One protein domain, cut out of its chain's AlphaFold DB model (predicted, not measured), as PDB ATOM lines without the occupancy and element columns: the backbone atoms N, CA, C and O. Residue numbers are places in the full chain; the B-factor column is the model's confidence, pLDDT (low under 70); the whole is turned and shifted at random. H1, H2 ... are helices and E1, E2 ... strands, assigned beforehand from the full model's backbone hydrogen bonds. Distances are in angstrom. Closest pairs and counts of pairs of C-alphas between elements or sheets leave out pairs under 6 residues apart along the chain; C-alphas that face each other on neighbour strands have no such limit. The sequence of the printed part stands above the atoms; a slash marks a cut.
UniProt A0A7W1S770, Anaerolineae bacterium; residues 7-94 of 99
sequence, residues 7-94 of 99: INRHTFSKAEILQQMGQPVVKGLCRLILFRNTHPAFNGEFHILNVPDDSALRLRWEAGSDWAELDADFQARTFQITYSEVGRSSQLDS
ATOM      1  N   ILE A   7     104.151 124.042  92.309       90.56
ATOM      2  CA  ILE A   7     103.959 125.036  93.381       90.56
ATOM      3  C   ILE A   7     104.814 126.306  93.196       90.56
ATOM      4  O   ILE A   7     104.357 127.394  93.525       90.56
ATOM      5  N   ASN A   8     106.019 126.186  92.621       93.25
ATOM      6  CA  ASN A   8     106.949 127.298  92.382       93.25
ATOM      7  C   ASN A   8     107.084 127.643  90.885       93.25
ATOM      8  O   ASN A   8     108.071 128.251  90.473       93.25
ATOM      9  N   ARG A   9     106.118 127.233  90.048       92.56
ATOM     10  CA  ARG A   9     106.087 127.498  88.595       92.56
ATOM     11  C   ARG A   9     104.791 128.187  88.166       92.56
ATOM     12  O   ARG A   9     104.260 127.921  87.089       92.56
ATOM     13  N   HIS A  10     104.277 129.068  89.023       93.31
ATOM     14  CA  HIS A  10     103.072 129.839  88.735       93.31
ATOM     15  C   HIS A  10     103.230 130.645  87.441       93.31
ATOM     16  O   HIS A  10     104.233 131.331  87.234       93.31
ATOM     17  N   THR A  11     102.237 130.548  86.559       94.25
ATOM     18  CA  THR A  11     102.216 131.305  85.306       94.25
ATOM     19  C   THR A  11     101.497 132.621  85.543       94.25
ATOM     20  O   THR A  11     100.280 132.647  85.709       94.25
ATOM     21  N   PHE A  12     102.249 133.714  85.526       96.62
ATOM     22  CA  PHE A  12     101.700 135.044  85.740       96.62
ATOM     23  C   PHE A  12     101.043 135.601  84.476       96.62
ATOM     24  O   PHE A  12     101.633 135.610  83.393       96.62
ATOM     25  N   SER A  13      99.836 136.149  84.623       98.19
ATOM     26  CA  SER A  13      99.217 136.970  83.576       98.19
ATOM     27  C   SER A  13      99.733 138.414  83.620       98.19
ATOM     28  O   SER A  13     100.196 138.894  84.653       98.19
ATOM     29  N   LYS A  14      99.587 139.171  82.524       97.94
ATOM     30  CA  LYS A  14      99.959 140.600  82.501       97.94
ATOM     31  C   LYS A  14      99.222 141.419  83.572       97.94
ATOM     32  O   LYS A  14      99.826 142.293  84.185       97.94
ATOM     33  N   ALA A  15      97.934 141.147  83.790       98.00
ATOM     34  CA  ALA A  15      97.135 141.843  84.798       98.00
ATOM     35  C   ALA A  15      97.633 141.542  86.219       98.00
ATOM     36  O   ALA A  15      97.779 142.453  87.030       98.00
ATOM     37  N   GLU A  16      97.967 140.279  86.487       97.88
ATOM     38  CA  GLU A  16      98.520 139.858  87.771       97.88
ATOM     39  C   GLU A  16      99.890 140.487  88.034       97.88
ATOM     40  O   GLU A  16     100.123 140.983  89.129       97.88
ATOM     41  N   ILE A  17     100.770 140.556  87.027       97.50
ATOM     42  CA  ILE A  17     102.061 141.249  87.155       97.50
ATOM     43  C   ILE A  17     101.840 142.695  87.597       97.50
ATOM     44  O   ILE A  17     102.440 143.131  88.574       97.50
ATOM     45  N   LEU A  18     100.958 143.438  86.922       96.94
ATOM     46  CA  LEU A  18     100.686 144.835  87.272       96.94
ATOM     47  C   LEU A  18     100.159 144.980  88.705       96.94
ATOM     48  O   LEU A  18     100.555 145.906  89.409       96.94
ATOM     49  N   GLN A  19      99.320 144.046  89.156       97.25
ATOM     50  CA  GLN A  19      98.849 144.005  90.538       97.25
ATOM     51  C   GLN A  19      99.993 143.719  91.526       97.25
ATOM     52  O   GLN A  19     100.124 144.423  92.527       97.25
ATOM     53  N   GLN A  20     100.836 142.718  91.254       96.94
ATOM     54  CA  GLN A  20     101.945 142.330  92.134       96.94
ATOM     55  C   GLN A  20     103.032 143.408  92.206       96.94
ATOM     56  O   GLN A  20     103.573 143.660  93.278       96.94
ATOM     57  N   MET A  21     103.283 144.130  91.113       95.00
ATOM     58  CA  MET A  21     104.177 145.296  91.093       95.00
ATOM     59  C   MET A  21     103.702 146.431  92.019       95.00
ATOM     60  O   MET A  21     104.490 147.298  92.394       95.00
ATOM     61  N   GLY A  22     102.423 146.437  92.406       93.94
ATOM     62  CA  GLY A  22     101.879 147.360  93.400       93.94
ATOM     63  C   GLY A  22     102.287 147.038  94.840       93.94
ATOM     64  O   GLY A  22     102.238 147.939  95.681       93.94
ATOM     65  N   GLN A  23     102.701 145.798  95.120       95.19
ATOM     66  CA  GLN A  23     102.988 145.328  96.472       95.19
ATOM     67  C   GLN A  23     104.235 146.018  97.055       95.19
ATOM     68  O   GLN A  23     105.280 146.022  96.396       95.19
ATOM     69  N   PRO A  24     104.164 146.520  98.303       93.56
ATOM     70  CA  PRO A  24     105.292 147.046  99.083       93.56
ATOM     71  C   PRO A  24     106.601 146.264  98.915       93.56
ATOM     72  O   PRO A  24     107.632 146.802  98.518       93.56
ATOM     73  N   VAL A  25     106.535 144.946  99.123       93.31
ATOM     74  CA  VAL A  25     107.705 144.062  99.062       93.31
ATOM     75  C   VAL A  25     108.319 143.981  97.662       93.31
ATOM     76  O   VAL A  25     109.540 143.949  97.531       93.31
ATOM     77  N   VAL A  26     107.499 143.992  96.605       95.38
ATOM     78  CA  VAL A  26     107.982 143.923  95.218       95.38
ATOM     79  C   VAL A  26     108.648 145.239  94.830       95.38
ATOM     80  O   VAL A  26     109.735 145.226  94.255       95.38
ATOM     81  N   LYS A  27     108.056 146.380  95.205       94.44
ATOM     82  CA  LYS A  27     108.657 147.705  94.988       94.44
ATOM     83  C   LYS A  27     110.001 147.840  95.702       94.44
ATOM     84  O   LYS A  27     110.979 148.250  95.075       94.44
ATOM     85  N   GLY A  28     110.062 147.435  96.971       94.50
ATOM     86  CA  GLY A  28     111.301 147.427  97.745       94.50
ATOM     87  C   GLY A  28     112.371 146.533  97.123       94.50
ATOM     88  O   GLY A  28     113.514 146.960  96.961       94.50
ATOM     89  N   LEU A  29     111.996 145.331  96.673       95.56
ATOM     90  CA  LEU A  29     112.913 144.430  95.975       95.56
ATOM     91  C   LEU A  29     113.435 145.040  94.665       95.56
ATOM     92  O   LEU A  29     114.638 144.995  94.413       95.56
ATOM     93  N   CYS A  30     112.577 145.665  93.854       95.62
ATOM     94  CA  CYS A  30     113.011 146.375  92.650       95.62
ATOM     95  C   CYS A  30     113.990 147.513  92.974       95.62
ATOM     96  O   CYS A  30     114.990 147.667  92.274       95.62
ATOM     97  N   ARG A  31     113.749 148.279  94.046       95.25
ATOM     98  CA  ARG A  31     114.658 149.342  94.505       95.25
ATOM     99  C   ARG A  31     116.028 148.785  94.900       95.25
ATOM    100  O   ARG A  31     117.041 149.352  94.497       95.25
ATOM    101  N   LEU A  32     116.064 147.662  95.619       96.75
ATOM    102  CA  LEU A  32     117.305 146.967  95.981       96.75
ATOM    103  C   LEU A  32     118.051 146.432  94.752       96.75
ATOM    104  O   LEU A  32     119.266 146.591  94.664       96.75
ATOM    105  N   ILE A  33     117.337 145.839  93.788       97.38
ATOM    106  CA  ILE A  33     117.929 145.353  92.531       97.38
ATOM    107  C   ILE A  33     118.548 146.514  91.750       97.38
ATOM    108  O   ILE A  33     119.681 146.405  91.285       97.38
ATOM    109  N   LEU A  34     117.836 147.639  91.627       96.88
ATOM    110  CA  LEU A  34     118.357 148.828  90.957       96.88
ATOM    111  C   LEU A  34     119.609 149.351  91.660       96.88
ATOM    112  O   LEU A  34     120.621 149.532  90.996       96.88
ATOM    113  N   PHE A  35     119.572 149.511  92.985       96.94
ATOM    114  CA  PHE A  35     120.739 149.902  93.780       96.94
ATOM    115  C   PHE A  35     121.938 148.973  93.540       96.94
ATOM    116  O   PHE A  35     123.039 149.435  93.241       96.94
ATOM    117  N   ARG A  36     121.716 147.654  93.593       97.81
ATOM    118  CA  ARG A  36     122.763 146.647  93.387       97.81
ATOM    119  C   ARG A  36     123.361 146.676  91.979       97.81
ATOM    120  O   ARG A  36     124.531 146.326  91.817       97.81
ATOM    121  N   ASN A  37     122.569 147.053  90.978       98.31
ATOM    122  CA  ASN A  37     122.997 147.126  89.584       98.31
ATOM    123  C   ASN A  37     123.729 148.429  89.245       98.31
ATOM    124  O   ASN A  37     124.484 148.449  88.276       98.31
ATOM    125  N   THR A  38     123.485 149.514  89.983       97.44
ATOM    126  CA  THR A  38     123.985 150.850  89.617       97.44
ATOM    127  C   THR A  38     125.106 151.361  90.510       97.44
ATOM    128  O   THR A  38     125.899 152.181  90.051       97.44
ATOM    129  N   HIS A  39     125.197 150.914  91.765       97.94
ATOM    130  CA  HIS A  39     126.172 151.469  92.698       97.94
ATOM    131  C   HIS A  39     127.610 150.980  92.398       97.94
ATOM    132  O   HIS A  39     127.831 149.765  92.352       97.94
ATOM    133  N   PRO A  40     128.615 151.875  92.255       97.81
ATOM    134  CA  PRO A  40     129.966 151.497  91.822       97.81
ATOM    135  C   PRO A  40     130.696 150.524  92.751       97.81
ATOM    136  O   PRO A  40     131.443 149.678  92.261       97.81
ATOM    137  N   ALA A  41     130.439 150.599  94.064       98.38
ATOM    138  CA  ALA A  41     131.060 149.727  95.070       98.38
ATOM    139  C   ALA A  41     130.998 148.235  94.708       98.38
ATOM    140  O   ALA A  41     131.941 147.491  94.958       98.38
ATOM    141  N   PHE A  42     129.913 147.790  94.065       98.44
ATOM    142  CA  PHE A  42     129.721 146.384  93.716       98.44
ATOM    143  C   PHE A  42     130.616 145.869  92.576       98.44
ATOM    144  O   PHE A  42     130.546 144.681  92.255       98.44
ATOM    145  N   ASN A  43     131.435 146.734  91.971       98.19
ATOM    146  CA  ASN A  43     132.465 146.363  90.996       98.19
ATOM    147  C   ASN A  43     133.860 146.212  91.624       98.19
ATOM    148  O   ASN A  43     134.830 146.021  90.892       98.19
ATOM    149  N   GLY A  44     133.976 146.352  92.946       97.69
ATOM    150  CA  GLY A  44     135.245 146.270  93.657       97.69
ATOM    151  C   GLY A  44     135.359 145.048  94.561       97.69
ATOM    152  O   GLY A  44     134.876 143.960  94.239       97.69
ATOM    153  N   GLU A  45     136.043 145.228  95.685       98.56
ATOM    154  CA  GLU A  45     136.338 144.162  96.634       98.56
ATOM    155  C   GLU A  45     135.136 143.853  97.523       98.56
ATOM    156  O   GLU A  45     134.307 144.716  97.811       98.56
ATOM    157  N   PHE A  46     135.034 142.592  97.940       98.62
ATOM    158  CA  PHE A  46     133.991 142.097  98.824       98.62
ATOM    159  C   PHE A  46     134.605 141.602 100.130       98.62
ATOM    160  O   PHE A  46     135.569 140.833 100.122       98.62
ATOM    161  N   HIS A  47     133.981 141.975 101.242       98.56
ATOM    162  CA  HIS A  47     134.404 141.607 102.582       98.56
ATOM    163  C   HIS A  47     133.221 141.094 103.401       98.56
ATOM    164  O   HIS A  47     132.120 141.644 103.367       98.56
ATOM    165  N   ILE A  48     133.488 140.063 104.197       98.19
ATOM    166  CA  ILE A  48     132.629 139.653 105.306       98.19
ATOM    167  C   ILE A  48     133.248 140.258 106.561       98.19
ATOM    168  O   ILE A  48     134.424 140.024 106.843       98.19
ATOM    169  N   LEU A  49     132.482 141.072 107.277       97.94
ATOM    170  CA  LEU A  49     132.950 141.760 108.473       97.94
ATOM    171  C   LEU A  49     132.598 140.950 109.723       97.94
ATOM    172  O   LEU A  49     131.613 140.213 109.751       97.94
ATOM    173  N   ASN A  50     133.408 141.103 110.771       96.56
ATOM    174  CA  ASN A  50     133.152 140.443 112.047       96.56
ATOM    175  C   ASN A  50     131.850 140.960 112.671       96.56
ATOM    176  O   ASN A  50     131.591 142.165 112.699       96.56
ATOM    177  N   VAL A  51     131.077 140.034 113.229       95.62
ATOM    178  CA  VAL A  51     129.818 140.289 113.931       95.62
ATOM    179  C   VAL A  51     129.909 139.791 115.377       95.62
ATOM    180  O   VAL A  51     130.737 138.924 115.664       95.62
ATOM    181  N   PRO A  52     129.117 140.354 116.308       83.25
ATOM    182  CA  PRO A  52     129.181 139.981 117.721       83.25
ATOM    183  C   PRO A  52     128.654 138.568 118.008       83.25
ATOM    184  O   PRO A  52     129.124 137.942 118.956       83.25
ATOM    185  N   ASP A  53     127.708 138.067 117.208       91.50
ATOM    186  CA  ASP A  53     127.115 136.736 117.351       91.50
ATOM    187  C   ASP A  53     126.506 136.225 116.026       91.50
ATOM    188  O   ASP A  53     126.426 136.956 115.035       91.50
ATOM    189  N   ASP A  54     126.064 134.962 116.029       93.12
ATOM    190  CA  ASP A  54     125.537 134.238 114.860       93.12
ATOM    191  C   ASP A  54     124.167 134.745 114.365       93.12
ATOM    192  O   ASP A  54     123.672 134.294 113.328       93.12
ATOM    193  N   SER A  55     123.520 135.663 115.091       95.38
ATOM    194  CA  SER A  55     122.257 136.272 114.664       95.38
ATOM    195  C   SER A  55     122.456 137.428 113.687       95.38
ATOM    196  O   SER A  55     121.477 137.884 113.096       95.38
ATOM    197  N   ALA A  56     123.695 137.872 113.467       96.69
ATOM    198  CA  ALA A  56     124.003 138.991 112.594       96.69
ATOM    199  C   ALA A  56     124.852 138.587 111.380       96.69
ATOM    200  O   ALA A  56     125.657 137.660 111.417       96.69
ATOM    201  N   LEU A  57     124.703 139.336 110.288       97.75
ATOM    202  CA  LEU A  57     125.571 139.258 109.117       97.75
ATOM    203  C   LEU A  57     125.952 140.669 108.684       97.75
ATOM    204  O   LEU A  57     125.069 141.477 108.396       97.75
ATOM    205  N   ARG A  58     127.257 140.936 108.584       98.44
ATOM    206  CA  ARG A  58     127.769 142.198 108.052       98.44
ATOM    207  C   ARG A  58     128.631 141.968 106.816       98.44
ATOM    208  O   ARG A  58     129.623 141.242 106.867       98.44
ATOM    209  N   LEU A  59     128.242 142.583 105.703       98.69
ATOM    210  CA  LEU A  59     128.906 142.464 104.404       98.69
ATOM    211  C   LEU A  59     129.281 143.843 103.883       98.69
ATOM    212  O   LEU A  59     128.498 144.775 104.035       98.69
ATOM    213  N   ARG A  60     130.418 143.965 103.201       98.62
ATOM    214  CA  ARG A  60     130.854 145.237 102.629       98.62
ATOM    215  C   ARG A  60     131.434 145.062 101.234       98.62
ATOM    216  O   ARG A  60     132.167 144.111 100.978       98.62
ATOM    217  N   TRP A  61     131.104 146.002 100.359       98.75
ATOM    218  CA  TRP A  61     131.708 146.179  99.046       98.75
ATOM    219  C   TRP A  61     132.409 147.528  98.974       98.75
ATOM    220  O   TRP A  61     131.847 148.520  99.445       98.75
ATOM    221  N   GLU A  62     133.587 147.582  98.353       98.19
ATOM    222  CA  GLU A  62     134.365 148.814  98.185       98.19
ATOM    223  C   GLU A  62     135.040 148.888  96.813       98.19
ATOM    224  O   GLU A  62     135.704 147.951  96.380       98.19
ATOM    225  N   ALA A  63     134.918 150.034  96.143       97.94
ATOM    226  CA  ALA A  63     135.601 150.353  94.895       97.94
ATOM    227  C   ALA A  63     136.139 151.793  94.959       97.94
ATOM    228  O   ALA A  63     135.427 152.758  94.681       97.94
ATOM    229  N   GLY A  64     137.410 151.955  95.338       95.56
ATOM    230  CA  GLY A  64     138.010 153.280  95.516       95.56
ATOM    231  C   GLY A  64     137.343 154.050  96.658       95.56
ATOM    232  O   GLY A  64     137.428 153.636  97.808       95.56
ATOM    233  N   SER A  65     136.700 155.180  96.353       95.81
ATOM    234  CA  SER A  65     135.938 155.963  97.338       95.81
ATOM    235  C   SER A  65     134.496 155.487  97.527       95.81
ATOM    236  O   SER A  65     133.846 155.907  98.485       95.81
ATOM    237  N   ASP A  66     133.982 154.661  96.613       97.94
ATOM    238  CA  ASP A  66     132.616 154.158  96.677       97.94
ATOM    239  C   ASP A  66     132.543 152.906  97.551       97.94
ATOM    240  O   ASP A  66     133.338 151.981  97.400       97.94
ATOM    241  N   TRP A  67     131.555 152.837  98.436       98.31
ATOM    242  CA  TRP A  67     131.343 151.698  99.321       98.31
ATOM    243  C   TRP A  67     129.856 151.443  99.582       98.31
ATOM    244  O   TRP A  67     129.033 152.354  99.511       98.31
ATOM    245  N   ALA A  68     129.512 150.196  99.892       98.50
ATOM    246  CA  ALA A  68     128.184 149.793 100.343       98.50
ATOM    247  C   ALA A  68     128.312 148.687 101.394       98.50
ATOM    248  O   ALA A  68     129.017 147.703 101.179       98.50
ATOM    249  N   GLU A  69     127.623 148.834 102.516       98.62
ATOM    250  CA  GLU A  69     127.655 147.922 103.654       98.62
ATOM    251  C   GLU A  69     126.239 147.478 104.002       98.62
ATOM    252  O   GLU A  69     125.326 148.296 104.047       98.62
ATOM    253  N   LEU A  70     126.062 146.178 104.216       98.25
ATOM    254  CA  LEU A  70     124.840 145.562 104.711       98.25
ATOM    255  C   LEU A  70     125.075 145.113 106.149       98.25
ATOM    256  O   LEU A  70     125.970 144.303 106.379       98.25
ATOM    257  N   ASP A  71     124.197 145.529 107.051       97.38
ATOM    258  CA  ASP A  71     124.011 144.957 108.381       97.38
ATOM    259  C   ASP A  71     122.646 144.265 108.429       97.38
ATOM    260  O   ASP A  71     121.608 144.909 108.261       97.38
ATOM    261  N   ALA A  72     122.629 142.955 108.651       97.00
ATOM    262  CA  ALA A  72     121.409 142.170 108.796       97.00
ATOM    263  C   ALA A  72     121.337 141.528 110.183       97.00
ATOM    264  O   ALA A  72     122.321 140.965 110.654       97.00
ATOM    265  N   ASP A  73     120.155 141.579 110.795       96.12
ATOM    266  CA  ASP A  73     119.812 140.911 112.051       96.12
ATOM    267  C   ASP A  73     118.724 139.869 111.759       96.12
ATOM    268  O   ASP A  73     117.588 140.198 111.390       96.12
ATOM    269  N   PHE A  74     119.078 138.595 111.895       95.44
ATOM    270  CA  PHE A  74     118.205 137.458 111.621       95.44
ATOM    271  C   PHE A  74     117.177 137.216 112.726       95.44
ATOM    272  O   PHE A  74     116.097 136.689 112.442       95.44
ATOM    273  N   GLN A  75     117.470 137.613 113.966       95.12
ATOM    274  CA  GLN A  75     116.532 137.481 115.076       95.12
ATOM    275  C   GLN A  75     115.409 138.519 114.954       95.12
ATOM    276  O   GLN A  75     114.227 138.162 115.009       95.12
ATOM    277  N   ALA A  76     115.768 139.782 114.722       94.25
ATOM    278  CA  ALA A  76     114.834 140.879 114.483       94.25
ATOM    279  C   ALA A  76     114.206 140.837 113.079       94.25
ATOM    280  O   ALA A  76     113.148 141.430 112.863       94.25
ATOM    281  N   ARG A  77     114.823 140.108 112.135       94.31
ATOM    282  CA  ARG A  77     114.454 140.050 110.706       94.31
ATOM    283  C   ARG A  77     114.484 141.429 110.055       94.31
ATOM    284  O   ARG A  77     113.598 141.794 109.280       94.31
ATOM    285  N   THR A  78     115.509 142.197 110.391       94.88
ATOM    286  CA  THR A  78     115.716 143.557 109.893       94.88
ATOM    287  C   THR A  78     117.056 143.670 109.197       94.88
ATOM    288  O   THR A  78     117.964 142.882 109.447       94.88
ATOM    289  N   PHE A  79     117.190 144.677 108.344       95.75
ATOM    290  CA  PHE A  79     118.477 145.024 107.765       95.75
ATOM    291  C   PHE A  79     118.600 146.533 107.572       95.75
ATOM    292  O   PHE A  79     117.596 147.242 107.439       95.75
ATOM    293  N   GLN A  80     119.840 146.994 107.500       96.94
ATOM    294  CA  GLN A  80     120.216 148.324 107.059       96.94
ATOM    295  C   GLN A  80     121.321 148.199 106.012       96.94
ATOM    296  O   GLN A  80     122.240 147.399 106.152       96.94
ATOM    297  N   ILE A  81     121.214 148.987 104.950       97.88
ATOM    298  CA  ILE A  81     122.279 149.195 103.981       97.88
ATOM    299  C   ILE A  81     122.734 150.637 104.121       97.88
ATOM    300  O   ILE A  81     121.925 151.547 103.940       97.88
ATOM    301  N   THR A  82     124.011 150.852 104.405       97.94
ATOM    302  CA  THR A  82     124.643 152.172 104.326       97.94
ATOM    303  C   THR A  82     125.586 152.206 103.134       97.94
ATOM    304  O   THR A  82     126.170 151.190 102.764       97.94
ATOM    305  N   TYR A  83     125.686 153.343 102.454       98.12
ATOM    306  CA  TYR A  83     126.502 153.442 101.247       98.12
ATOM    307  C   TYR A  83     126.971 154.871 100.988       98.12
ATOM    308  O   TYR A  83     126.369 155.841 101.458       98.12
ATOM    309  N   SER A  84     128.059 154.995 100.236       98.00
ATOM    310  CA  SER A  84     128.558 156.272  99.734       98.00
ATOM    311  C   SER A  84     127.622 156.854  98.680       98.00
ATOM    312  O   SER A  84     127.204 156.175  97.753       98.00
ATOM    313  N   GLU A  85     127.369 158.147  98.734       93.81
ATOM    314  CA  GLU A  85     126.776 158.898  97.635       93.81
ATOM    315  C   GLU A  85     127.605 160.170  97.442       93.81
ATOM    316  O   GLU A  85     128.366 160.543  98.330       93.81
ATOM    317  N   VAL A  86     127.520 160.844  96.293       87.00
ATOM    318  CA  VAL A  86     128.397 161.988  95.979       87.00
ATOM    319  C   VAL A  86     128.439 163.001  97.137       87.00
ATOM    320  O   VAL A  86     127.467 163.707  97.402       87.00
ATOM    321  N   GLY A  87     129.580 163.048  97.837       82.31
ATOM    322  CA  GLY A  87     129.839 163.946  98.967       82.31
ATOM    323  C   GLY A  87     129.130 163.616 100.290       82.31
ATOM    324  O   GLY A  87     129.197 164.436 101.204       82.31
ATOM    325  N   ARG A  88     128.450 162.469 100.426       91.69
ATOM    326  CA  ARG A  88     127.717 162.081 101.647       91.69
ATOM    327  C   ARG A  88     127.618 160.563 101.835       91.69
ATOM    328  O   ARG A  88     128.005 159.789 100.968       91.69
ATOM    329  N   SER A  89     127.062 160.129 102.960       92.62
ATOM    330  CA  SER A  89     126.542 158.768 103.120       92.62
ATOM    331  C   SER A  89     125.014 158.772 103.050       92.62
ATOM    332  O   SER A  89     124.362 159.754 103.414       92.62
ATOM    333  N   SER A  90     124.455 157.665 102.569       95.50
ATOM    334  CA  SER A  90     123.019 157.419 102.453       95.50
ATOM    335  C   SER A  90     122.666 156.049 103.032       95.50
ATOM    336  O   SER A  90     123.547 155.224 103.282       95.50
ATOM    337  N   GLN A  91     121.372 155.820 103.278       95.12
ATOM    338  CA  GLN A  91     120.883 154.577 103.873       95.12
ATOM    339  C   GLN A  91     119.592 154.064 103.225       95.12
ATOM    340  O   GLN A  91     118.751 154.846 102.779       95.12
ATOM    341  N   LEU A  92     119.427 152.743 103.231       94.56
ATOM    342  CA  LEU A  92     118.176 152.023 102.983       94.56
ATOM    343  C   LEU A  92     117.942 151.076 104.163       94.56
ATOM    344  O   LEU A  92     118.882 150.427 104.609       94.56
ATOM    345  N   ASP A  93     116.717 150.953 104.660       92.75
ATOM    346  CA  ASP A  93     116.418 150.050 105.775       92.75
ATOM    347  C   ASP A  93     115.155 149.224 105.526       92.75
ATOM    348  O   ASP A  93     114.313 149.558 104.691       92.75
ATOM    349  N   SER A  94     115.025 148.119 106.259       86.81
ATOM    350  CA  SER A  94     113.925 147.167 106.089       86.81
ATOM    351  C   SER A  94     112.534 147.741 106.379       86.81
ATOM    352  O   SER A  94     111.550 147.105 106.008       86.81
TER     353      SER A  94
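Overview. This is residues 7 to 94 of the 99 residues of a protein of Anaerolineae bacterium (UniProt A0A7W1S770). A twisted wall of five strands, E1 to E5, makes one end of the domain, and an arm holding the helices H1 and H2 reaches away from it, with residues 13 to 19 sticking out free. H2 only grazes the sheet, while the short H3 sits over it close to E2 and leads into E1. The printed part has 88 residues with three named helices followed by five named strands, in the order H1 H2 H3 E1 E2 E3 E4 E5. The sheet runs E1 E2 E3 E4 E5, antiparallel throughout, and the class is mixed, helices and strands. The whole is loose, with a radius of gyration of the C-alphas of 16.1 A and spans of 43 by 32 by 21 A.

Along the chain. H1 covers residues 14 to 20, from C-alpha 14 at (99.959, 140.600, 82.501), and measures 10.0 A. H2 covers residues 24 to 38 and measures 21.3 A. H3 covers residues 40 to 43 and measures 5.8 A. E1 covers residues 45 to 49, 12.5 A, beginning at C-alpha 45 at (136.338, 144.162, 96.634). E2, residues 56 to 63, and E3, residues 66 to 73, measure 24.0 A each. E4 covers residues 78 to 85, 22.5 A. E5 covers residues 88 to 93, 17.0 A, and ends at C-alpha 93 at (116.418, 150.050, 105.775).

Arrangement. The strands form a meander, each the antiparallel neighbour of the one before, and each successive two are a hairpin. E1 and E5 are the edge strands. Between E1 and E2, N 47 and O 60 are 2.8 A apart, within hydrogen-bond range. Between E2 and E3, N 61 and O 68 are 2.8 A apart. Between E3 and E4, N 69 and O 82 are 2.8 A apart. Between E4 and E5, N 83 and O 90 are 3.0 A apart. H3 is on the sheet at a height over the sheet of 5.4 A, and only just over E2, with 3 of its 4 C-alphas; the closest C-alphas of H3 and E2, those of Ala 41 and Ala 63, are 4.6 A apart. H2 only grazes the sheet with residues 28 to 36, and H2 and E5 are near each other. H1 is not on the sheet. H1 and H2 are close but not clearly touching, their closest C-alphas, of Gln 20 and Val 26, 7.0 A apart, and about perpendicular at 84 degrees. In H1 and H2 every O i to N i+4 pair is within hydrogen-bond range; H3 is too short for such a pair.

Size, cuts and confidence. The C-alphas farthest apart, those of Ile 7 and Gly 87, are 47.1 A apart. The printed part has no cut and no long link. Its mean pLDDT is 95.8, and no printed residue is under 70.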